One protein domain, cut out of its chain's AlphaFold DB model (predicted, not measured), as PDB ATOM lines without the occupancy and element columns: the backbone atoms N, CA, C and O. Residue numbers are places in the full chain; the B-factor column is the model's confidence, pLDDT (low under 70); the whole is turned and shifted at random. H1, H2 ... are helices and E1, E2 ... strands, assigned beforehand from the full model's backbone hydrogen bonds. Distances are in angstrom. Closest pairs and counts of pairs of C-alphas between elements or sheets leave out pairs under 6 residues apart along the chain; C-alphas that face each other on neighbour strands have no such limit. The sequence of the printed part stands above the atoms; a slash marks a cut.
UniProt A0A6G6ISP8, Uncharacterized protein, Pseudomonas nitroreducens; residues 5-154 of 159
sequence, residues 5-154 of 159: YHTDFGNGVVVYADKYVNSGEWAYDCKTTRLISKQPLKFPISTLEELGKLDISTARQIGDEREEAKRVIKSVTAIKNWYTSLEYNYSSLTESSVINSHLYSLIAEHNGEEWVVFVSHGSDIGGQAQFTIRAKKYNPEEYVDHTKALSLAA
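This is residues 5 to 154 of the 159 residues of an uncharacterized protein of Pseudomonas nitroreducens (UniProt A0A6G6ISP8). A strongly twisted antiparallel sheet of six strands makes the core, with helix H3 packed on it at the E6, E7 and E8 end and the closing helix H5 set across E3, E4 and E5 on its other face. The long strands E6, E7 and E8 make one end of the sheet and the short pair E3 and E4 the other, and a small hairpin, E1 and E2, lies with the short helix H1 beyond that second end. The printed part has 150 residues with eight named strands and five named helices, in the order E1 E2 H1 E3 E4 H2 H3 H4 E5 E6 E7 E8 H5, and its class is mixed, helices and strands. The large sheet runs E3, E4, E5, E6, E7, E8. The whole is compact, with a radius of gyration of the C-alphas of 16.0 A, and spans 43 by 35 by 31 A.

In the large sheet, E3 is residues 26 to 29, E4 34 to 37, and E5 87 to 93, 19.1 A from first to last C-alpha. E6, residues 99 to 110, is 32.7 A long and begins at C-alpha 99 at (7.485, -42.277, 41.082). E7, residues 113 to 123, is 32.3 A, and E8, residues 129 to 137, is 27.1 A. The small sheet has E1, residues 6 to 8, which begins at C-alpha 6 at (16.305, -48.512, 49.833), and E2, residues 14 to 16. Of the helices, H1 is residues 18 to 21, H2 45 to 50, H3 66 to 78, 18.4 A, and H4 82 to 85. H5, residues 146 to 154, is 12.3 A and ends at C-alpha 154 at (24.598, -38.490, 47.607).

E5, E6, E7 and E8 form a meander, each strand the antiparallel neighbour of the one before. N 104 and O 119, 2.8 A, are within hydrogen-bond range between E6 and E7, as are N 118 and O 134, 2.8 A, between E7 and E8, and N 89 and O 103, 2.9 A, between E5 and E6. E4 and E5 are antiparallel neighbours with N 35 and O 91, 2.8 A, within hydrogen-bond range, and in the hairpin E3 and E4 N 27 and O 36, 2.8 A, are within hydrogen-bond range. E3 and E8 are the edge strands. H3 and H5 make three layers with the sheet, helices on both faces of it. H3 is on the sheet, and its closest C-alphas to E8 are those of Ala 69 and Ala 135, 5.2 A apart. H5 has a height over the sheet of 7.5 A and lies only just over E4 and E5, with 3 of its C-alphas on each; it runs across the strands, at 66 degrees to E4 on the local plane. The closest C-alphas of H5 and E3 are those of Asp 29 and Ala 153, 4.1 A apart. H2 only grazes the sheet, with residues 47 to 48. H4, at a height of 8.4 A, and H1, at 7.7 A, are on the sheet but only just over none of its strands, with 2 C-alphas of H4 on E6 and 2 of H1 on each of E3 and E4. The hairpin E1 and E2 has N 7 and O 15 at 2.9 A, and E1 is apart from E5. H3 and H5 are apart. In H2, H3 and H5 every O i to N i+4 pair is within hydrogen-bond range; H1 and H4 are too short for one.

The C-alphas farthest apart are those of Gly 12 and Gly 112, 46.9 A. The printed part has no cut. The link from H2 to H3, 15 residues, is long. The mean pLDDT of the printed part is 86.8, and residues 52 to 65 and 124 to 128 are under 70.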
ATOM      1  N   TYR A   5      20.021 -49.137  47.459       92.75
ATOM      2  CA  TYR A   5      19.241 -47.905  47.490       92.75
ATOM      3  C   TYR A   5      17.825 -48.224  47.945       92.75
ATOM      4  O   TYR A   5      16.938 -48.447  47.120       92.75
ATOM      5  N   HIS A   6      17.619 -48.269  49.259       93.75
ATOM      6  CA  HIS A   6      16.305 -48.512  49.833       93.75
ATOM      7  C   HIS A   6      16.072 -47.718  51.116       93.75
ATOM      8  O   HIS A   6      17.004 -47.260  51.770       93.75
ATOM      9  N   THR A   7      14.798 -47.575  51.465       94.12
ATOM     10  CA  THR A   7      14.344 -47.081  52.765       94.12
ATOM     11  C   THR A   7      13.403 -48.122  53.353       94.12
ATOM     12  O   THR A   7      12.388 -48.445  52.736       94.12
ATOM     13  N   ASP A   8      13.755 -48.658  54.520       91.94
ATOM     14  CA  ASP A   8      12.914 -49.574  55.293       91.94
ATOM     15  C   ASP A   8      12.201 -48.788  56.399       91.94
ATOM     16  O   ASP A   8      12.841 -48.115  57.210       91.94
ATOM     17  N   PHE A   9      10.871 -48.852  56.417       89.38
ATOM     18  CA  PHE A   9      10.040 -48.161  57.402       89.38
ATOM     19  C   PHE A   9       9.797 -48.979  58.683       89.38
ATOM     20  O   PHE A   9       9.110 -48.511  59.590       89.38
ATOM     21  N   GLY A  10      10.338 -50.199  58.785       89.62
ATOM     22  CA  GLY A  10      10.261 -51.058  59.972       89.62
ATOM     23  C   GLY A  10       8.915 -51.765  60.177       89.62
ATOM     24  O   GLY A  10       8.752 -52.517  61.134       89.62
ATOM     25  N   ASN A  11       7.949 -51.556  59.281       89.69
ATOM     26  CA  ASN A  11       6.613 -52.162  59.296       89.69
ATOM     27  C   ASN A  11       6.403 -53.168  58.144       89.69
ATOM     28  O   ASN A  11       5.267 -53.470  57.780       89.69
ATOM     29  N   GLY A  12       7.493 -53.662  57.549       87.94
ATOM     30  CA  GLY A  12       7.461 -54.536  56.374       87.94
ATOM     31  C   GLY A  12       7.315 -53.794  55.041       87.94
ATOM     32  O   GLY A  12       7.307 -54.440  53.994       87.94
ATOM     33  N   VAL A  13       7.234 -52.457  55.057       90.62
ATOM     34  CA  VAL A  13       7.285 -51.624  53.852       90.62
ATOM     35  C   VAL A  13       8.726 -51.215  53.579       90.62
ATOM     36  O   VAL A  13       9.355 -50.523  54.383       90.62
ATOM     37  N   VAL A  14       9.226 -51.608  52.408       93.81
ATOM     38  CA  VAL A  14      10.549 -51.220  51.916       93.81
ATOM     39  C   VAL A  14      10.397 -50.585  50.543       93.81
ATOM     40  O   VAL A  14       9.868 -51.201  49.617       93.81
ATOM     41  N   VAL A  15      10.875 -49.351  50.413       93.88
ATOM     42  CA  VAL A  15      10.916 -48.630  49.140       93.88
ATOM     43  C   VAL A  15      12.286 -48.817  48.519       93.88
ATOM     44  O   VAL A  15      13.294 -48.504  49.144       93.88
ATOM     45  N   TYR A  16      12.313 -49.299  47.281       95.06
ATOM     46  CA  TYR A  16      13.523 -49.574  46.522       95.06
ATOM     47  C   TYR A  16      13.708 -48.553  45.403       95.06
ATOM     48  O   TYR A  16      12.771 -48.204  44.681       95.06
ATOM     49  N   ALA A  17      14.947 -48.129  45.197       95.44
ATOM     50  CA  ALA A  17      15.308 -47.147  44.188       95.44
ATOM     51  C   ALA A  17      16.414 -47.617  43.237       95.44
ATOM     52  O   ALA A  17      16.739 -46.886  42.300       95.44
ATOM     53  N   ASP A  18      16.948 -48.837  43.399       94.50
ATOM     54  CA  ASP A  18      18.053 -49.356  42.578       94.50
ATOM     55  C   ASP A  18      17.771 -49.228  41.080       94.50
ATOM     56  O   ASP A  18      18.645 -48.822  40.325       94.50
ATOM     57  N   LYS A  19      16.535 -49.497  40.636       94.69
ATOM     58  CA  LYS A  19      16.164 -49.388  39.215       94.69
ATOM     59  C   LYS A  19      16.361 -47.978  38.639       94.69
ATOM     60  O   LYS A  19      16.683 -47.854  37.465       94.69
ATOM     61  N   TYR A  20      16.174 -46.938  39.453       95.25
ATOM     62  CA  TYR A  20      16.363 -45.548  39.040       95.25
ATOM     63  C   TYR A  20      17.820 -45.126  39.184       95.25
ATOM     64  O   TYR A  20      18.378 -44.518  38.281       95.25
ATOM     65  N   VAL A  21      18.466 -45.470  40.301       95.06
ATOM     66  CA  VAL A  21      19.862 -45.074  40.529       95.06
ATOM     67  C   VAL A  21      20.802 -45.770  39.539       95.06
ATOM     68  O   VAL A  21      21.711 -45.134  39.006       95.06
ATOM     69  N   ASN A  22      20.533 -47.034  39.197       95.12
ATOM     70  CA  ASN A  22      21.313 -47.792  38.216       95.12
ATOM     71  C   ASN A  22      21.178 -47.257  36.780       95.12
ATOM     72  O   ASN A  22      22.026 -47.587  35.955       95.12
ATOM     73  N   SER A  23      20.171 -46.424  36.464       94.94
ATOM     74  CA  SER A  23      20.138 -45.721  35.169       94.94
ATOM     75  C   SER A  23      21.211 -44.631  35.080       94.94
ATOM     76  O   SER A  23      21.543 -44.169  33.993       94.94
ATOM     77  N   GLY A  24      21.764 -44.212  36.222       94.44
ATOM     78  CA  GLY A  24      22.740 -43.135  36.321       94.44
ATOM     79  C   GLY A  24      22.124 -41.736  36.327       94.44
ATOM     80  O   GLY A  24      22.852 -40.776  36.576       94.44
ATOM     81  N   GLU A  25      20.814 -41.601  36.125       96.31
ATOM     82  CA  GLU A  25      20.124 -40.307  36.012       96.31
ATOM     83  C   GLU A  25      19.625 -39.769  37.354       96.31
ATOM     84  O   GLU A  25      19.341 -38.578  37.476       96.31
ATOM     85  N   TRP A  26      19.545 -40.624  38.373       97.00
ATOM     86  CA  TRP A  26      18.910 -40.300  39.645       97.00
ATOM     87  C   TRP A  26      19.856 -40.504  40.825       97.00
ATOM     88  O   TRP A  26      20.721 -41.381  40.812       97.00
ATOM     89  N   ALA A  27      19.665 -39.696  41.862       96.75
ATOM     90  CA  ALA A  27      20.180 -39.920  43.204       96.75
ATOM     91  C   ALA A  27      19.001 -40.224  44.135       96.75
ATOM     92  O   ALA A  27      17.922 -39.654  43.974       96.75
ATOM     93  N   TYR A  28      19.187 -41.123  45.094       96.75
ATOM     94  CA  TYR A  28      18.142 -41.503  46.039       96.75
ATOM     95  C   TYR A  28      18.522 -41.073  47.451       96.75
ATOM     96  O   TYR A  28      19.659 -41.280  47.861       96.75
ATOM     97  N   ASP A  29      17.574 -40.478  48.171       95.25
ATOM     98  CA  ASP A  29      17.706 -40.152  49.586       95.25
ATOM     99  C   ASP A  29      17.178 -41.312  50.442       95.25
ATOM    100  O   ASP A  29      15.962 -41.449  50.654       95.25
ATOM    101  N   CYS A  30      18.101 -42.133  50.952       92.81
ATOM    102  CA  CYS A  30      17.789 -43.298  51.778       92.81
ATOM    103  C   CYS A  30      17.102 -42.945  53.106       92.81
ATOM    104  O   CYS A  30      16.484 -43.820  53.714       92.81
ATOM    105  N   LYS A  31      17.147 -41.681  53.552       91.62
ATOM    106  CA  LYS A  31      16.505 -41.247  54.801       91.62
ATOM    107  C   LYS A  31      15.036 -40.882  54.621       91.62
ATOM    108  O   LYS A  31      14.324 -40.797  55.618       91.62
ATOM    109  N   THR A  32      14.574 -40.636  53.390       87.69
ATOM    110  CA  THR A  32      13.214 -40.120  53.177       87.69
ATOM    111  C   THR A  32      12.363 -40.886  52.180       87.69
ATOM    112  O   THR A  32      11.171 -40.953  52.436       87.69
ATOM    113  N   THR A  33      12.907 -41.418  51.073       90.88
ATOM    114  CA  THR A  33      12.222 -41.809  49.801       90.88
ATOM    115  C   THR A  33      12.214 -40.768  48.677       90.88
ATOM    116  O   THR A  33      11.474 -40.892  47.694       90.88
ATOM    117  N   ARG A  34      13.061 -39.738  48.775       94.88
ATOM    118  CA  ARG A  34      13.187 -38.756  47.692       94.88
ATOM    119  C   ARG A  34      14.081 -39.322  46.601       94.88
ATOM    120  O   ARG A  34      15.145 -39.863  46.877       94.88
ATOM    121  N   LEU A  35      13.662 -39.146  45.361       96.38
ATOM    122  CA  LEU A  35      14.425 -39.457  44.167       96.38
ATOM    123  C   LEU A  35      14.708 -38.153  43.422       96.38
ATOM    124  O   LEU A  35      13.787 -37.462  42.994       96.38
ATOM    125  N   ILE A  36      15.977 -37.790  43.300       97.88
ATOM    126  CA  ILE A  36      16.408 -36.510  42.754       97.88
ATOM    127  C   ILE A  36      17.005 -36.763  41.377       97.88
ATOM    128  O   ILE A  36      18.017 -37.453  41.251       97.88
ATOM    129  N   SER A  37      16.381 -36.215  40.337       97.50
ATOM    130  CA  SER A  37      16.960 -36.260  38.992       97.50
ATOM    131  C   SER A  37      18.223 -35.404  38.956       97.50
ATOM    132  O   SER A  37      18.191 -34.249  39.379       97.50
ATOM    133  N   LYS A  38      19.333 -35.930  38.431       96.81
ATOM    134  CA  LYS A  38      20.586 -35.170  38.264       96.81
ATOM    135  C   LYS A  38      20.423 -34.011  37.285       96.81
ATOM    136  O   LYS A  38      21.088 -32.992  37.430       96.81
ATOM    137  N   GLN A  39      19.520 -34.157  36.316       96.69
ATOM    138  CA  GLN A  39      19.053 -33.063  35.471       96.69
ATOM    139  C   GLN A  39      17.678 -32.597  35.968       96.69
ATOM    140  O   GLN A  39      16.741 -33.402  35.943       96.69
ATOM    141  N   PRO A  40      17.520 -31.340  36.418       95.88
ATOM    142  CA  PRO A  40      16.235 -30.831  36.886       95.88
ATOM    143  C   PRO A  40      15.111 -31.090  35.882       95.88
ATOM    144  O   PRO A  40      15.240 -30.790  34.692       95.88
ATOM    145  N   LEU A  41      14.002 -31.654  36.359       95.31
ATOM    146  CA  LEU A  41      12.843 -31.900  35.507       95.31
ATOM    147  C   LEU A  41      12.151 -30.576  35.181       95.31
ATOM    148  O   LEU A  41      12.066 -29.679  36.017       95.31
ATOM    149  N   LYS A  42      11.623 -30.460  33.965       92.94
ATOM    150  CA  LYS A  42      10.821 -29.295  33.586       92.94
ATOM    151  C   LYS A  42       9.429 -29.403  34.190       92.94
ATOM    152  O   LYS A  42       8.819 -30.471  34.161       92.94
ATOM    153  N   PHE A  43       8.909 -28.276  34.663       91.31
ATOM    154  CA  PHE A  43       7.520 -28.191  35.086       91.31
ATOM    155  C   PHE A  43       6.580 -28.516  33.901       91.31
ATOM    156  O   PHE A  43       6.775 -27.966  32.810       91.31
ATOM    157  N   PRO A  44       5.581 -29.403  34.065       90.00
ATOM    158  CA  PRO A  44       4.722 -29.858  32.970       90.00
ATOM    159  C   PRO A  44       3.624 -28.832  32.655       90.00
ATOM    160  O   PRO A  44       2.464 -28.982  33.037       90.00
ATOM    161  N   ILE A  45       4.013 -27.770  31.946       86.38
ATOM    162  CA  ILE A  45       3.136 -26.641  31.598       86.38
ATOM    163  C   ILE A  45       1.925 -27.100  30.779       86.38
ATOM    164  O   ILE A  45       0.809 -26.707  31.101       86.38
ATOM    165  N   SER A  46       2.116 -27.965  29.777       84.19
ATOM    166  CA  SER A  46       1.016 -28.447  28.928       84.19
ATOM    167  C   SER A  46      -0.069 -29.151  29.743       84.19
ATOM    168  O   SER A  46      -1.248 -28.857  29.587       84.19
ATOM    169  N   THR A  47       0.327 -30.009  30.686       84.44
ATOM    170  CA  THR A  47      -0.604 -30.693  31.589       84.44
ATOM    171  C   THR A  47      -1.337 -29.703  32.496       84.44
ATOM    172  O   THR A  47      -2.531 -29.855  32.737       84.44
ATOM    173  N   LEU A  48      -0.653 -28.662  32.987       82.06
ATOM    174  CA  LEU A  48      -1.294 -27.612  33.784       82.06
ATOM    175  C   LEU A  48      -2.345 -26.833  32.973       82.06
ATOM    176  O   LEU A  48      -3.413 -26.510  33.497       82.06
ATOM    177  N   GLU A  49      -2.035 -26.510  31.718       79.12
ATOM    178  CA  GLU A  49      -2.924 -25.770  30.819       79.12
ATOM    179  C   GLU A  49      -4.150 -26.602  30.417       79.12
ATOM    180  O   GLU A  49      -5.268 -26.086  30.461       79.12
ATOM    181  N   GLU A  50      -3.963 -27.890  30.111       79.44
ATOM    182  CA  GLU A  50      -5.039 -28.836  29.780       79.44
ATOM    183  C   GLU A  50      -6.028 -29.034  30.933       79.44
ATOM    184  O   GLU A  50      -7.238 -29.087  30.711       79.44
ATOM    185  N   LEU A  51      -5.536 -29.084  32.175       74.50
ATOM    186  CA  LEU A  51      -6.382 -29.197  33.368       74.50
ATOM    187  C   LEU A  51      -7.125 -27.898  33.715       74.50
ATOM    188  O   LEU A  51      -7.951 -27.882  34.625       74.50
ATOM    189  N   GLY A  52      -6.869 -26.801  32.997       63.44
ATOM    190  CA  GLY A  52      -7.672 -25.589  33.115       63.44
ATOM    191  C   GLY A  52      -7.451 -24.784  34.399       63.44
ATOM    192  O   GLY A  52      -8.313 -23.962  34.717       63.44
ATOM    193  N   LYS A  53      -6.281 -24.955  35.050       62.94
ATOM    194  CA  LYS A  53      -5.689 -24.219  36.199       62.94
ATOM    195  C   LYS A  53      -5.506 -25.064  37.463       62.94
ATOM    196  O   LYS A  53      -6.255 -25.980  37.768       62.94
ATOM    197  N   LEU A  54      -4.499 -24.661  38.235       66.38
ATOM    198  CA  LEU A  54      -4.218 -25.137  39.585       66.38
ATOM    199  C   LEU A  54      -5.389 -24.843  40.524       66.38
ATOM    200  O   LEU A  54      -5.766 -23.683  40.713       66.38
ATOM    201  N   ASP A  55      -5.924 -25.889  41.149       60.59
ATOM    202  CA  ASP A  55      -6.938 -25.729  42.179       60.59
ATOM    203  C   ASP A  55      -6.300 -25.197  43.472       60.59
ATOM    204  O   ASP A  55      -5.737 -25.940  44.280       60.59
ATOM    205  N   ILE A  56      -6.411 -23.881  43.675       54.53
ATOM    206  CA  ILE A  56      -5.969 -23.174  44.887       54.53
ATOM    207  C   ILE A  56      -6.674 -23.733  46.140       54.53
ATOM    208  O   ILE A  56      -6.137 -23.633  47.246       54.53
ATOM    209  N   SER A  57      -7.853 -24.352  45.995       47.81
ATOM    210  CA  SER A  57      -8.611 -24.927  47.111       47.81
ATOM    211  C   SER A  57      -7.972 -26.197  47.687       47.81
ATOM    212  O   SER A  57      -8.187 -26.501  48.862       47.81
ATOM    213  N   THR A  58      -7.112 -26.881  46.921       48.97
ATOM    214  CA  THR A  58      -6.421 -28.113  47.351       48.97
ATOM    215  C   THR A  58      -5.150 -27.861  48.155       48.97
ATOM    216  O   THR A  58      -4.475 -28.818  48.543       48.97
ATOM    217  N   ALA A  59      -4.806 -26.598  48.428       52.03
ATOM    218  CA  ALA A  59      -3.553 -26.252  49.074       52.03
ATOM    219  C   ALA A  59      -3.369 -26.966  50.421       52.03
ATOM    220  O   ALA A  59      -4.028 -26.649  51.418       52.03
ATOM    221  N   ARG A  60      -2.486 -27.975  50.443       46.00
ATOM    222  CA  ARG A  60      -2.302 -28.848  51.607       46.00
ATOM    223  C   ARG A  60      -1.382 -28.181  52.632       46.00
ATOM    224  O   ARG A  60      -0.282 -27.728  52.324       46.00
ATOM    225  N   GLN A  61      -1.917 -28.123  53.845       51.97
ATOM    226  CA  GLN A  61      -1.642 -27.193  54.941       51.97
ATOM    227  C   GLN A  61      -0.496 -27.659  55.844       51.97
ATOM    228  O   GLN A  61      -0.438 -28.847  56.154       51.97
ATOM    229  N   ILE A  62       0.335 -26.734  56.340       43.66
ATOM    230  CA  ILE A  62       1.158 -26.922  57.550       43.66
ATOM    231  C   ILE A  62       1.292 -25.552  58.259       43.66
ATOM    232  O   ILE A  62       1.973 -24.683  57.724       43.66
ATOM    233  N   GLY A  63       0.654 -25.344  59.425       48.28
ATOM    234  CA  GLY A  63       0.920 -24.210  60.346       48.28
ATOM    235  C   GLY A  63      -0.188 -23.151  60.548       48.28
ATOM    236  O   GLY A  63      -1.194 -23.136  59.838       48.28
ATOM    237  N   ASP A  64       0.027 -22.259  61.530       55.66
ATOM    238  CA  ASP A  64      -0.913 -21.224  62.020       55.66
ATOM    239  C   ASP A  64      -1.180 -20.075  61.023       55.66
ATOM    240  O   ASP A  64      -2.180 -19.363  61.119       55.66
ATOM    241  N   GLU A  65      -0.340 -19.911  60.000       65.38
ATOM    242  CA  GLU A  65      -0.382 -18.790  59.045       65.38
ATOM    243  C   GLU A  65      -1.310 -19.048  57.839       65.38
ATOM    244  O   GLU A  65      -1.059 -18.621  56.710       65.38
ATOM    245  N   ARG A  66      -2.409 -19.779  58.067       75.06
ATOM    246  CA  ARG A  66      -3.279 -20.346  57.020       75.06
ATOM    247  C   ARG A  66      -3.819 -19.317  56.027       75.06
ATOM    248  O   ARG A  66      -3.893 -19.603  54.832       75.06
ATOM    249  N   GLU A  67      -4.255 -18.157  56.506       82.94
ATOM    250  CA  GLU A  67      -4.833 -17.127  55.636       82.94
ATOM    251  C   GLU A  67      -3.762 -16.356  54.866       82.94
ATOM    252  O   GLU A  67      -3.976 -16.022  53.700       82.94
ATOM    253  N   GLU A  68      -2.591 -16.149  55.466       86.94
ATOM    254  CA  GLU A  68      -1.488 -15.462  54.800       86.94
ATOM    255  C   GLU A  68      -0.905 -16.331  53.683       86.94
ATOM    256  O   GLU A  68      -0.796 -15.877  52.547       86.94
ATOM    257  N   ALA A  69      -0.696 -17.628  53.932       87.38
ATOM    258  CA  ALA A  69      -0.270 -18.571  52.898       87.38
ATOM    259  C   ALA A  69      -1.226 -18.586  51.687       87.38
ATOM    260  O   ALA A  69      -0.782 -18.612  50.539       87.38
ATOM    261  N   LYS A  70      -2.548 -18.515  51.908       85.50
ATOM    262  CA  LYS A  70      -3.530 -18.405  50.812       85.50
ATOM    263  C   LYS A  70      -3.388 -17.097  50.036       85.50
ATOM    264  O   LYS A  70      -3.530 -17.108  48.814       85.50
ATOM    265  N   ARG A  71      -3.137 -15.975  50.719       89.19
ATOM    266  CA  ARG A  71      -2.923 -14.669  50.076       89.19
ATOM    267  C   ARG A  71      -1.654 -14.668  49.240       89.19
ATOM    268  O   ARG A  71      -1.717 -14.242  48.091       89.19
ATOM    269  N   VAL A  72      -0.566 -15.235  49.759       91.38
ATOM    270  CA  VAL A  72       0.695 -15.435  49.033       91.38
ATOM    271  C   VAL A  72       0.453 -16.259  47.771       91.38
ATOM    272  O   VAL A  72       0.760 -15.803  46.674       91.38
ATOM    273  N   ILE A  73      -0.181 -17.433  47.896       89.56
ATOM    274  CA  ILE A  73      -0.498 -18.298  46.749       89.56
ATOM    275  C   ILE A  73      -1.356 -17.549  45.730       89.56
ATOM    276  O   ILE A  73      -1.063 -17.582  44.537       89.56
ATOM    277  N   LYS A  74      -2.401 -16.844  46.173       88.50
ATOM    278  CA  LYS A  74      -3.266 -16.059  45.283       88.50
ATOM    279  C   LYS A  74      -2.496 -14.935  44.585       88.50
ATOM    280  O   LYS A  74      -2.718 -14.704  43.403       88.50
ATOM    281  N   SER A  75      -1.595 -14.264  45.296       91.31
ATOM    282  CA  SER A  75      -0.747 -13.198  44.760       91.31
ATOM    283  C   SER A  75       0.201 -13.735  43.690       91.31
ATOM    284  O   SER A  75       0.235 -13.216  42.579       91.31
ATOM    285  N   VAL A  76       0.915 -14.823  43.992       90.31
ATOM    286  CA  VAL A  76       1.851 -15.468  43.064       90.31
ATOM    287  C   VAL A  76       1.118 -16.006  41.838       90.31
ATOM    288  O   VAL A  76       1.514 -15.726  40.712       90.31
ATOM    289  N   THR A  77       0.006 -16.718  42.033       87.25
ATOM    290  CA  THR A  77      -0.748 -17.328  40.925       87.25
ATOM    291  C   THR A  77      -1.507 -16.321  40.056       87.25
ATOM    292  O   THR A  77      -1.894 -16.661  38.937       87.25
ATOM    293  N   ALA A  78      -1.701 -15.084  40.528       88.56
ATOM    294  CA  ALA A  78      -2.258 -13.995  39.728       88.56
ATOM    295  C   ALA A  78      -1.247 -13.413  38.722       88.56
ATOM    296  O   ALA A  78      -1.655 -12.765  37.755       88.56
ATOM    297  N   ILE A  79       0.055 -13.646  38.918       89.62
ATOM    298  CA  ILE A  79       1.091 -13.210  37.981       89.62
ATOM    299  C   ILE A  79       1.017 -14.088  36.731       89.62
ATOM    300  O   ILE A  79       1.032 -15.319  36.795       89.62
ATOM    301  N   LYS A  80       0.944 -13.458  35.557       86.88
ATOM    302  CA  LYS A  80       0.945 -14.188  34.287       86.88
ATOM    303  C   LYS A  80       2.222 -15.027  34.179       86.88
ATOM    304  O   LYS A  80       3.313 -14.505  34.373       86.88
ATOM    305  N   ASN A  81       2.071 -16.300  33.820       87.00
ATOM    306  CA  ASN A  81       3.172 -17.251  33.648       87.00
ATOM    307  C   ASN A  81       4.035 -17.462  34.906       87.00
ATOM    308  O   ASN A  81       5.175 -17.881  34.784       87.00
ATOM    309  N   TRP A  82       3.516 -17.221  36.116       89.81
ATOM    310  CA  TRP A  82       4.258 -17.417  37.375       89.81
ATOM    311  C   TRP A  82       4.960 -18.786  37.486       89.81
ATOM    312  O   TRP A  82       6.020 -18.903  38.097       89.81
ATOM    313  N   TYR A  83       4.386 -19.819  36.863       88.06
ATOM    314  CA  TYR A  83       4.909 -21.182  36.847       88.06
ATOM    315  C   TYR A  83       6.260 -21.314  36.124       88.06
ATOM    316  O   TYR A  83       6.934 -22.323  36.299       88.06
ATOM    317  N   THR A  84       6.688 -20.333  35.320       89.31
ATOM    318  CA  THR A  84       7.995 -20.382  34.638       89.31
ATOM    319  C   THR A  84       9.166 -20.208  35.595       89.31
ATOM    320  O   THR A  84      10.284 -20.567  35.241       89.31
ATOM    321  N   SER A  85       8.913 -19.666  36.787       92.88
ATOM    322  CA  SER A  85       9.910 -19.513  37.849       92.88
ATOM    323  C   SER A  85       9.965 -20.719  38.789       92.88
ATOM    324  O   SER A  85      10.671 -20.674  39.789       92.88
ATOM    325  N   LEU A  86       9.192 -21.778  38.516       94.88
ATOM    326  CA  LEU A  86       9.240 -23.003  39.304       94.88
ATOM    327  C   LEU A  86      10.509 -23.789  38.995       94.88
ATOM    328  O   LEU A  86      10.760 -24.188  37.858       94.88
ATOM    329  N   GLU A  87      11.250 -24.091  40.047       96.88
ATOM    330  CA  GLU A  87      12.425 -24.941  40.010       96.88
ATOM    331  C   GLU A  87      12.072 -26.320  40.549       96.88
ATOM    332  O   GLU A  87      11.323 -26.453  41.515       96.88
ATOM    333  N   TYR A  88      12.586 -27.366  39.912       97.44
ATOM    334  CA  TYR A  88      12.416 -28.733  40.387       97.44
ATOM    335  C   TYR A  88      13.248 -28.974  41.644       97.44
ATOM    336  O   TYR A  88      14.435 -28.681  41.648       97.44
ATOM    337  N   ASN A  89      12.663 -29.582  42.674       96.38
ATOM    338  CA  ASN A  89      13.376 -29.950  43.896       96.38
ATOM    339  C   ASN A  89      13.719 -31.445  43.888       96.38
ATOM    340  O   ASN A  89      14.886 -31.821  43.964       96.38
ATOM    341  N   TYR A  90      12.696 -32.304  43.825       96.88
ATOM    342  CA  TYR A  90      12.837 -33.762  43.880       96.88
ATOM    343  C   TYR A  90      11.559 -34.471  43.418       96.88
ATOM    344  O   TYR A  90      10.515 -33.862  43.191       96.88
ATOM    345  N   SER A  91      11.619 -35.792  43.289       96.06
ATOM    346  CA  SER A  91      10.475 -36.683  43.081       96.06
ATOM    347  C   SER A  91      10.289 -37.606  44.280       96.06
ATOM    348  O   SER A  91      11.235 -37.859  45.019       96.06
ATOM    349  N   SER A  92       9.071 -38.080  44.501       92.62
ATOM    350  CA  SER A  92       8.750 -38.983  45.609       92.62
ATOM    351  C   SER A  92       8.360 -40.349  45.071       92.62
ATOM    352  O   SER A  92       7.584 -40.438  44.114       92.62
ATOM    353  N   LEU A  93       8.871 -41.405  45.701       92.94
ATOM    354  CA  LEU A  93       8.431 -42.771  45.435       92.94
ATOM    355  C   LEU A  93       7.237 -43.138  46.326       92.94
ATOM    356  O   LEU A  93       7.149 -42.702  47.472       92.94
ATOM    357  N   THR A  94       6.316 -43.947  45.801       90.56
ATOM    358  CA  THR A  94       5.337 -44.661  46.629       90.56
ATOM    359  C   THR A  94       5.993 -45.822  47.370       90.56
ATOM    360  O   THR A  94       7.101 -46.251  47.041       90.56
ATOM    361  N   GLU A  95       5.239 -46.414  48.294       89.31
ATOM    362  CA  GLU A  95       5.555 -47.698  48.934       89.31
ATOM    363  C   GLU A  95       5.810 -48.818  47.907       89.31
ATOM    364  O   GLU A  95       6.664 -49.677  48.107       89.31
ATOM    365  N   SER A  96       5.161 -48.751  46.741       90.19
ATOM    366  CA  SER A  96       5.372 -49.673  45.615       90.19
ATOM    367  C   SER A  96       6.582 -49.317  44.739       90.19
ATOM    368  O   SER A  96       6.715 -49.835  43.628       90.19
ATOM    369  N   SER A  97       7.476 -48.432  45.195       92.94
ATOM    370  CA  SER A  97       8.721 -48.073  44.495       92.94
ATOM    371  C   SER A  97       8.504 -47.464  43.097       92.94
ATOM    372  O   SER A  97       9.320 -47.619  42.176       92.94
ATOM    373  N   VAL A  98       7.383 -46.766  42.901       92.44
ATOM    374  CA  VAL A  98       7.062 -46.031  41.667       92.44
ATOM    375  C   VAL A  98       7.050 -44.533  41.930       92.44
ATOM    376  O   VAL A  98       6.608 -44.105  42.992       92.44
ATOM    377  N   ILE A  99       7.566 -43.739  40.988       92.06
ATOM    378  CA  ILE A  99       7.485 -42.277  41.082       92.06
ATOM    379  C   ILE A  99       6.008 -41.887  41.106       92.06
ATOM    380  O   ILE A  99       5.252 -42.268  40.217       92.06
ATOM    381  N   ASN A 100       5.618 -41.146  42.139       88.38
ATOM    382  CA  ASN A 100       4.240 -40.712  42.352       88.38
ATOM    383  C   ASN A 100       4.039 -39.233  42.053       88.38
ATOM    384  O   ASN A 100       2.984 -38.803  41.593       88.38
ATOM    385  N   SER A 101       5.040 -38.438  42.414       91.06
ATOM    386  CA  SER A 101       4.954 -36.995  42.328       91.06
ATOM    387  C   SER A 101       6.319 -36.352  42.174       91.06
ATOM    388  O   SER A 101       7.359 -36.923  42.509       91.06
ATOM    389  N   HIS A 102       6.287 -35.126  41.680       94.75
ATOM    390  CA  HIS A 102       7.407 -34.223  41.523       94.75
ATOM    391  C   HIS A 102       7.095 -32.957  42.308       94.75
ATOM    392  O   HIS A 102       5.999 -32.408  42.190       94.75
ATOM    393  N   LEU A 103       8.052 -32.499  43.104       95.12
ATOM    394  CA  LEU A 103       7.956 -31.250  43.833       95.12
ATOM    395  C   LEU A 103       8.759 -30.180  43.107       95.12
ATOM    396  O   LEU A 103       9.928 -30.384  42.780       95.12
ATOM    397  N   TYR A 104       8.121 -29.036  42.931       96.00
ATOM    398  CA  TYR A 104       8.712 -27.811  42.439       96.00
ATOM    399  C   TYR A 104       8.530 -26.712  43.473       96.00
ATOM    400  O   TYR A 104       7.630 -26.792  44.318       96.00
ATOM    401  N   SER A 105       9.340 -25.668  43.395       96.06
ATOM    402  CA  SER A 105       9.167 -24.496  44.237       96.06
ATOM    403  C   SER A 105       9.646 -23.214  43.582       96.06
ATOM    404  O   SER A 105      10.393 -23.238  42.611       96.06
ATOM    405  N   LEU A 106       9.178 -22.097  44.120       95.75
ATOM    406  CA  LEU A 106       9.718 -20.771  43.868       95.75
ATOM    407  C   LEU A 106       9.734 -19.992  45.182       95.75
ATOM    408  O   LEU A 106       8.915 -20.251  46.073       95.75
ATOM    409  N   ILE A 107      10.645 -19.032  45.284       95.81
ATOM    410  CA  ILE A 107      10.669 -18.053  46.372       95.81
ATOM    411  C   ILE A 107       9.948 -16.795  45.884       95.81
ATOM    412  O   ILE A 107      10.163 -16.344  44.759       95.81
ATOM    413  N   ALA A 108       9.059 -16.255  46.712       94.31
ATOM    414  CA  ALA A 108       8.305 -15.043  46.431       94.31
ATOM    415  C   ALA A 108       8.273 -14.133  47.658       94.31
ATOM    416  O   ALA A 108       8.154 -14.605  48.785       94.31
ATOM    417  N   GLU A 109       8.313 -12.827  47.425       94.38
ATOM    418  CA  GLU A 109       8.100 -11.831  48.470       94.38
ATOM    419  C   GLU A 109       6.601 -11.522  48.612       94.38
ATOM    420  O   GLU A 109       5.887 -11.336  47.622       94.38
ATOM    421  N   HIS A 110       6.115 -11.449  49.849       90.75
ATOM    422  CA  HIS A 110       4.774 -10.978  50.174       90.75
ATOM    423  C   HIS A 110       4.811 -10.199  51.485       90.75
ATOM    424  O   HIS A 110       5.254 -10.721  52.504       90.75
ATOM    425  N   ASN A 111       4.342  -8.947  51.463       89.81
ATOM    426  CA  ASN A 111       4.320  -8.059  52.631       89.81
ATOM    427  C   ASN A 111       5.696  -7.885  53.315       89.81
ATOM    428  O   ASN A 111       5.768  -7.744  54.533       89.81
ATOM    429  N   GLY A 112       6.783  -7.876  52.532       91.69
ATOM    430  CA  GLY A 112       8.154  -7.728  53.036       91.69
ATOM    431  C   GLY A 112       8.740  -8.989  53.682       91.69
ATOM    432  O   GLY A 112       9.830  -8.927  54.243       91.69
ATOM    433  N   GLU A 113       8.041 -10.124  53.605       93.31
ATOM    434  CA  GLU A 113       8.536 -11.432  54.032       93.31
ATOM    435  C   GLU A 113       8.749 -12.343  52.818       93.31
ATOM    436  O   GLU A 113       7.981 -12.314  51.852       93.31
ATOM    437  N   GLU A 114       9.775 -13.190  52.874       95.38
ATOM    438  CA  GLU A 114      10.007 -14.219  51.866       95.38
ATOM    439  C   GLU A 114       9.191 -15.478  52.171       95.38
ATOM    440  O   GLU A 114       9.116 -15.961  53.304       95.38
ATOM    441  N   TRP A 115       8.605 -16.050  51.125       94.38
ATOM    442  CA  TRP A 115       7.791 -17.253  51.164       94.38
ATOM    443  C   TRP A 115       8.273 -18.248  50.119       94.38
ATOM    444  O   TRP A 115       8.605 -17.881  48.997       94.38
ATOM    445  N   VAL A 116       8.229 -19.533  50.457       94.62
ATOM    446  CA  VAL A 116       8.393 -20.613  49.484       94.62
ATOM    447  C   VAL A 116       7.024 -21.099  49.069       94.62
ATOM    448  O   VAL A 116       6.264 -21.602  49.901       94.62
ATOM    449  N   VAL A 117       6.734 -21.010  47.776       92.94
ATOM    450  CA  VAL A 117       5.561 -21.624  47.164       92.94
ATOM    451  C   VAL A 117       5.988 -22.945  46.547       92.94
ATOM    452  O   VAL A 117       6.776 -22.969  45.611       92.94
ATOM    453  N   PHE A 118       5.463 -24.050  47.064       92.56
ATOM    454  CA  PHE A 118       5.685 -25.380  46.520       92.56
ATOM    455  C   PHE A 118       4.530 -25.804  45.629       92.56
ATOM    456  O   PHE A 118       3.366 -25.641  45.998       92.56
ATOM    457  N   VAL A 119       4.855 -26.458  44.522       91.44
ATOM    458  CA  VAL A 119       3.894 -27.081  43.620       91.44
ATOM    459  C   VAL A 119       4.253 -28.551  43.482       91.44
ATOM    460  O   VAL A 119       5.331 -28.894  43.012       91.44
ATOM    461  N   SER A 120       3.359 -29.430  43.914       90.12
ATOM    462  CA  SER A 120       3.467 -30.865  43.662       90.12
ATOM    463  C   SER A 120       2.676 -31.205  42.409       90.12
ATOM    464  O   SER A 120       1.518 -30.816  42.310       90.12
ATOM    465  N   HIS A 121       3.276 -31.959  41.495       88.88
ATOM    466  CA  HIS A 121       2.611 -32.580  40.352       88.88
ATOM    467  C   HIS A 121       2.694 -34.095  40.502       88.88
ATOM    468  O   HIS A 121       3.798 -34.622  40.608       88.88
ATOM    469  N   GLY A 122       1.568 -34.797  40.523       85.31
ATOM    470  CA  GLY A 122       1.544 -36.254  40.644       85.31
ATOM    471  C   GLY A 122       0.239 -36.851  40.150       85.31
ATOM    472  O   GLY A 122      -0.587 -36.140  39.587       85.31
ATOM    473  N   SER A 123       0.050 -38.146  40.373       70.44
ATOM    474  CA  SER A 123      -1.198 -38.837  40.038       70.44
ATOM    475  C   SER A 123      -2.048 -39.063  41.285       70.44
ATOM    476  O   SER A 123      -1.525 -39.375  42.356       70.44
ATOM    477  N   ASP A 124      -3.364 -38.912  41.156       64.12
ATOM    478  CA  ASP A 124      -4.294 -39.365  42.186       64.12
ATOM    479  C   ASP A 124      -4.534 -40.883  42.130       64.12
ATOM    480  O   ASP A 124      -3.995 -41.601  41.285       64.12
ATOM    481  N   ILE A 125      -5.372 -41.378  43.044       55.69
ATOM    482  CA  ILE A 125      -5.758 -42.795  43.139       55.69
ATOM    483  C   ILE A 125      -6.458 -43.287  41.847       55.69
ATOM    484  O   ILE A 125      -6.504 -44.489  41.600       55.69
ATOM    485  N   GLY A 126      -6.961 -42.381  40.998       57.28
ATOM    486  CA  GLY A 126      -7.570 -42.677  39.699       57.28
ATOM    487  C   GLY A 126      -6.623 -42.543  38.500       57.28
ATOM    488  O   GLY A 126      -7.063 -42.729  37.365       57.28
ATOM    489  N   GLY A 127      -5.345 -42.221  38.724       61.47
ATOM    490  CA  GLY A 127      -4.359 -42.002  37.664       61.47
ATOM    491  C   GLY A 127      -4.482 -40.648  36.960       61.47
ATOM    492  O   GLY A 127      -3.776 -40.417  35.978       61.47
ATOM    493  N   GLN A 128      -5.342 -39.745  37.437       66.00
ATOM    494  CA  GLN A 128      -5.448 -38.400  36.880       66.00
ATOM    495  C   GLN A 128      -4.315 -37.526  37.411       66.00
ATOM    496  O   GLN A 128      -3.991 -37.551  38.600       66.00
ATOM    497  N   ALA A 129      -3.701 -36.755  36.513       70.88
ATOM    498  CA  ALA A 129      -2.705 -35.767  36.891       70.88
ATOM    499  C   ALA A 129      -3.348 -34.716  37.805       70.88
ATOM    500  O   ALA A 129      -4.391 -34.146  37.485       70.88
ATOM    501  N   GLN A 130      -2.714 -34.456  38.941       79.44
ATOM    502  CA  GLN A 130      -3.128 -33.448  39.901       79.44
ATOM    503  C   GLN A 130      -1.964 -32.529  40.239       79.44
ATOM    504  O   GLN A 130      -0.812 -32.951  40.382       79.44
ATOM    505  N   PHE A 131      -2.304 -31.257  40.418       84.19
ATOM    506  CA  PHE A 131      -1.393 -30.257  40.939       84.19
ATOM    507  C   PHE A 131      -1.879 -29.763  42.297       84.19
ATOM    508  O   PHE A 131      -3.037 -29.387  42.453       84.19
ATOM    509  N   THR A 132      -0.975 -29.709  43.269       84.69
ATOM    510  CA  THR A 132      -1.240 -29.140  44.595       84.69
ATOM    511  C   THR A 132      -0.251 -28.022  44.866       84.69
ATOM    512  O   THR A 132       0.954 -28.225  44.735       84.69
ATOM    513  N   ILE A 133      -0.742 -26.859  45.291       86.31
ATOM    514  CA  ILE A 133       0.088 -25.705  45.650       86.31
ATOM    515  C   ILE A 133       0.077 -25.481  47.158       86.31
ATOM    516  O   ILE A 133      -0.957 -25.600  47.791       86.31
ATOM    517  N   ARG A 134       1.202 -25.145  47.774       88.56
ATOM    518  CA  ARG A 134       1.261 -24.768  49.196       88.56
ATOM    519  C   ARG A 134       2.300 -23.678  49.386       88.56
ATOM    520  O   ARG A 134       3.216 -23.580  48.581       88.56
ATOM    521  N   ALA A 135       2.190 -22.898  50.452       90.19
ATOM    522  CA  ALA A 135       3.176 -21.880  50.786       90.19
ATOM    523  C   ALA A 135       3.573 -21.979  52.257       90.19
ATOM    524  O   ALA A 135       2.754 -22.366  53.092       90.19
ATOM    525  N   LYS A 136       4.825 -21.642  52.557       90.31
ATOM    526  CA  LYS A 136       5.330 -21.443  53.920       90.31
ATOM    527  C   LYS A 136       6.336 -20.297  53.922       90.31
ATOM    528  O   LYS A 136       6.952 -20.055  52.884       90.31
ATOM    529  N   LYS A 137       6.548 -19.649  55.066       92.25
ATOM    530  CA  LYS A 137       7.640 -18.683  55.209       92.25
ATOM    531  C   LYS A 137       8.981 -19.310  54.861       92.25
ATOM    532  O   LYS A 137       9.244 -20.475  55.176       92.25
ATOM    533  N   TYR A 138       9.807 -18.544  54.168       93.62
ATOM    534  CA  TYR A 138      11.142 -18.976  53.815       93.62
ATOM    535  C   TYR A 138      11.985 -19.130  55.080       93.62
ATOM    536  O   TYR A 138      12.093 -18.224  55.899       93.62
ATOM    537  N   ASN A 139      12.569 -20.315  55.228       92.00
ATOM    538  CA  ASN A 139      13.587 -20.603  56.223       92.00
ATOM    539  C   ASN A 139      14.753 -21.277  55.479       92.00
ATOM    540  O   ASN A 139      14.565 -22.399  54.995       92.00
ATOM    541  N   PRO A 140      15.928 -20.633  55.365       91.12
ATOM    542  CA  PRO A 140      17.059 -21.165  54.604       91.12
ATOM    543  C   PRO A 140      17.609 -22.483  55.174       91.12
ATOM    544  O   PRO A 140      18.118 -23.323  54.426       91.12
ATOM    545  N   GLU A 141      17.468 -22.717  56.481       90.50
ATOM    546  CA  GLU A 141      17.936 -23.951  57.120       90.50
ATOM    547  C   GLU A 141      17.083 -25.154  56.695       90.50
ATOM    548  O   GLU A 141      17.609 -26.221  56.361       90.50
ATOM    549  N   GLU A 142      15.766 -24.960  56.615       88.50
ATOM    550  CA  GLU A 142      14.802 -26.004  56.257       88.50
ATOM    551  C   GLU A 142      14.516 -26.114  54.759       88.50
ATOM    552  O   GLU A 142      13.984 -27.129  54.301       88.50
ATOM    553  N   TYR A 143      14.769 -25.055  53.990       92.62
ATOM    554  CA  TYR A 143      14.529 -25.068  52.557       92.62
ATOM    555  C   TYR A 143      15.518 -26.015  51.874       92.62
ATOM    556  O   TYR A 143      16.708 -26.040  52.193       92.62
ATOM    557  N   VAL A 144      15.000 -26.836  50.962       92.69
ATOM    558  CA  VAL A 144      15.768 -27.828  50.208       92.69
ATOM    559  C   VAL A 144      15.484 -27.598  48.733       92.69
ATOM    560  O   VAL A 144      14.490 -28.101  48.205       92.69
ATOM    561  N   ASP A 145      16.340 -26.810  48.092       94.81
ATOM    562  CA  ASP A 145      16.399 -26.706  46.635       94.81
ATOM    563  C   ASP A 145      16.980 -27.983  46.001       94.81
ATOM    564  O   ASP A 145      17.353 -28.937  46.691       94.81
ATOM    565  N   HIS A 146      17.045 -28.004  44.669       96.44
ATOM    566  CA  HIS A 146      17.605 -29.114  43.896       96.44
ATOM    567  C   HIS A 146      19.033 -29.487  44.303       96.44
ATOM    568  O   HIS A 146      19.345 -30.666  44.473       96.44
ATOM    569  N   THR A 147      19.895 -28.487  44.477       95.62
ATOM    570  CA  THR A 147      21.323 -28.681  44.751       95.62
ATOM    571  C   THR A 147      21.512 -29.307  46.125       95.62
ATOM    572  O   THR A 147      22.217 -30.307  46.274       95.62
ATOM    573  N   LYS A 148      20.817 -28.770  47.131       95.25
ATOM    574  CA  LYS A 148      20.801 -29.318  48.487       95.25
ATOM    575  C   LYS A 148      20.179 -30.714  48.503       95.25
ATOM    576  O   LYS A 148      20.710 -31.588  49.179       95.25
ATOM    577  N   ALA A 149      19.115 -30.960  47.731       95.75
ATOM    578  CA  ALA A 149      18.516 -32.291  47.607       95.75
ATOM    579  C   ALA A 149      19.503 -33.318  47.025       95.75
ATOM    580  O   ALA A 149      19.624 -34.414  47.569       95.75
ATOM    581  N   LEU A 150      20.229 -32.964  45.958       95.75
ATOM    582  CA  LEU A 150      21.257 -33.821  45.359       95.75
ATOM    583  C   LEU A 150      22.386 -34.134  46.341       95.75
ATOM    584  O   LEU A 150      22.777 -35.295  46.459       95.75
ATOM    585  N   SER A 151      22.892 -33.118  47.045       94.69
ATOM    586  CA  SER A 151      23.956 -33.297  48.040       94.69
ATOM    587  C   SER A 151      23.508 -34.230  49.163       94.69
ATOM    588  O   SER A 151      24.203 -35.190  49.475       94.69
ATOM    589  N   LEU A 152      22.318 -33.998  49.727       93.88
ATOM    590  CA  LEU A 152      21.768 -34.849  50.782       93.88
ATOM    591  C   LEU A 152      21.600 -36.295  50.310       93.88
ATOM    592  O   LEU A 152      21.952 -37.213  51.045       93.88
ATOM    593  N   ALA A 153      21.101 -36.504  49.088       94.62
ATOM    594  CA  ALA A 153      20.913 -37.835  48.524       94.62
ATOM    595  C   ALA A 153      22.242 -38.581  48.339       94.62
ATOM    596  O   ALA A 153      22.334 -39.749  48.718       94.62
ATOM    597  N   ALA A 154      23.273 -37.907  47.819       90.38
ATOM    598  CA  ALA A 154      24.598 -38.490  47.607       90.38
ATOM    599  C   ALA A 154      25.224 -39.035  48.902       90.38
ATOM    600  O   ALA A 154      25.843 -40.096  48.876       90.38
TER     601      ALA A 154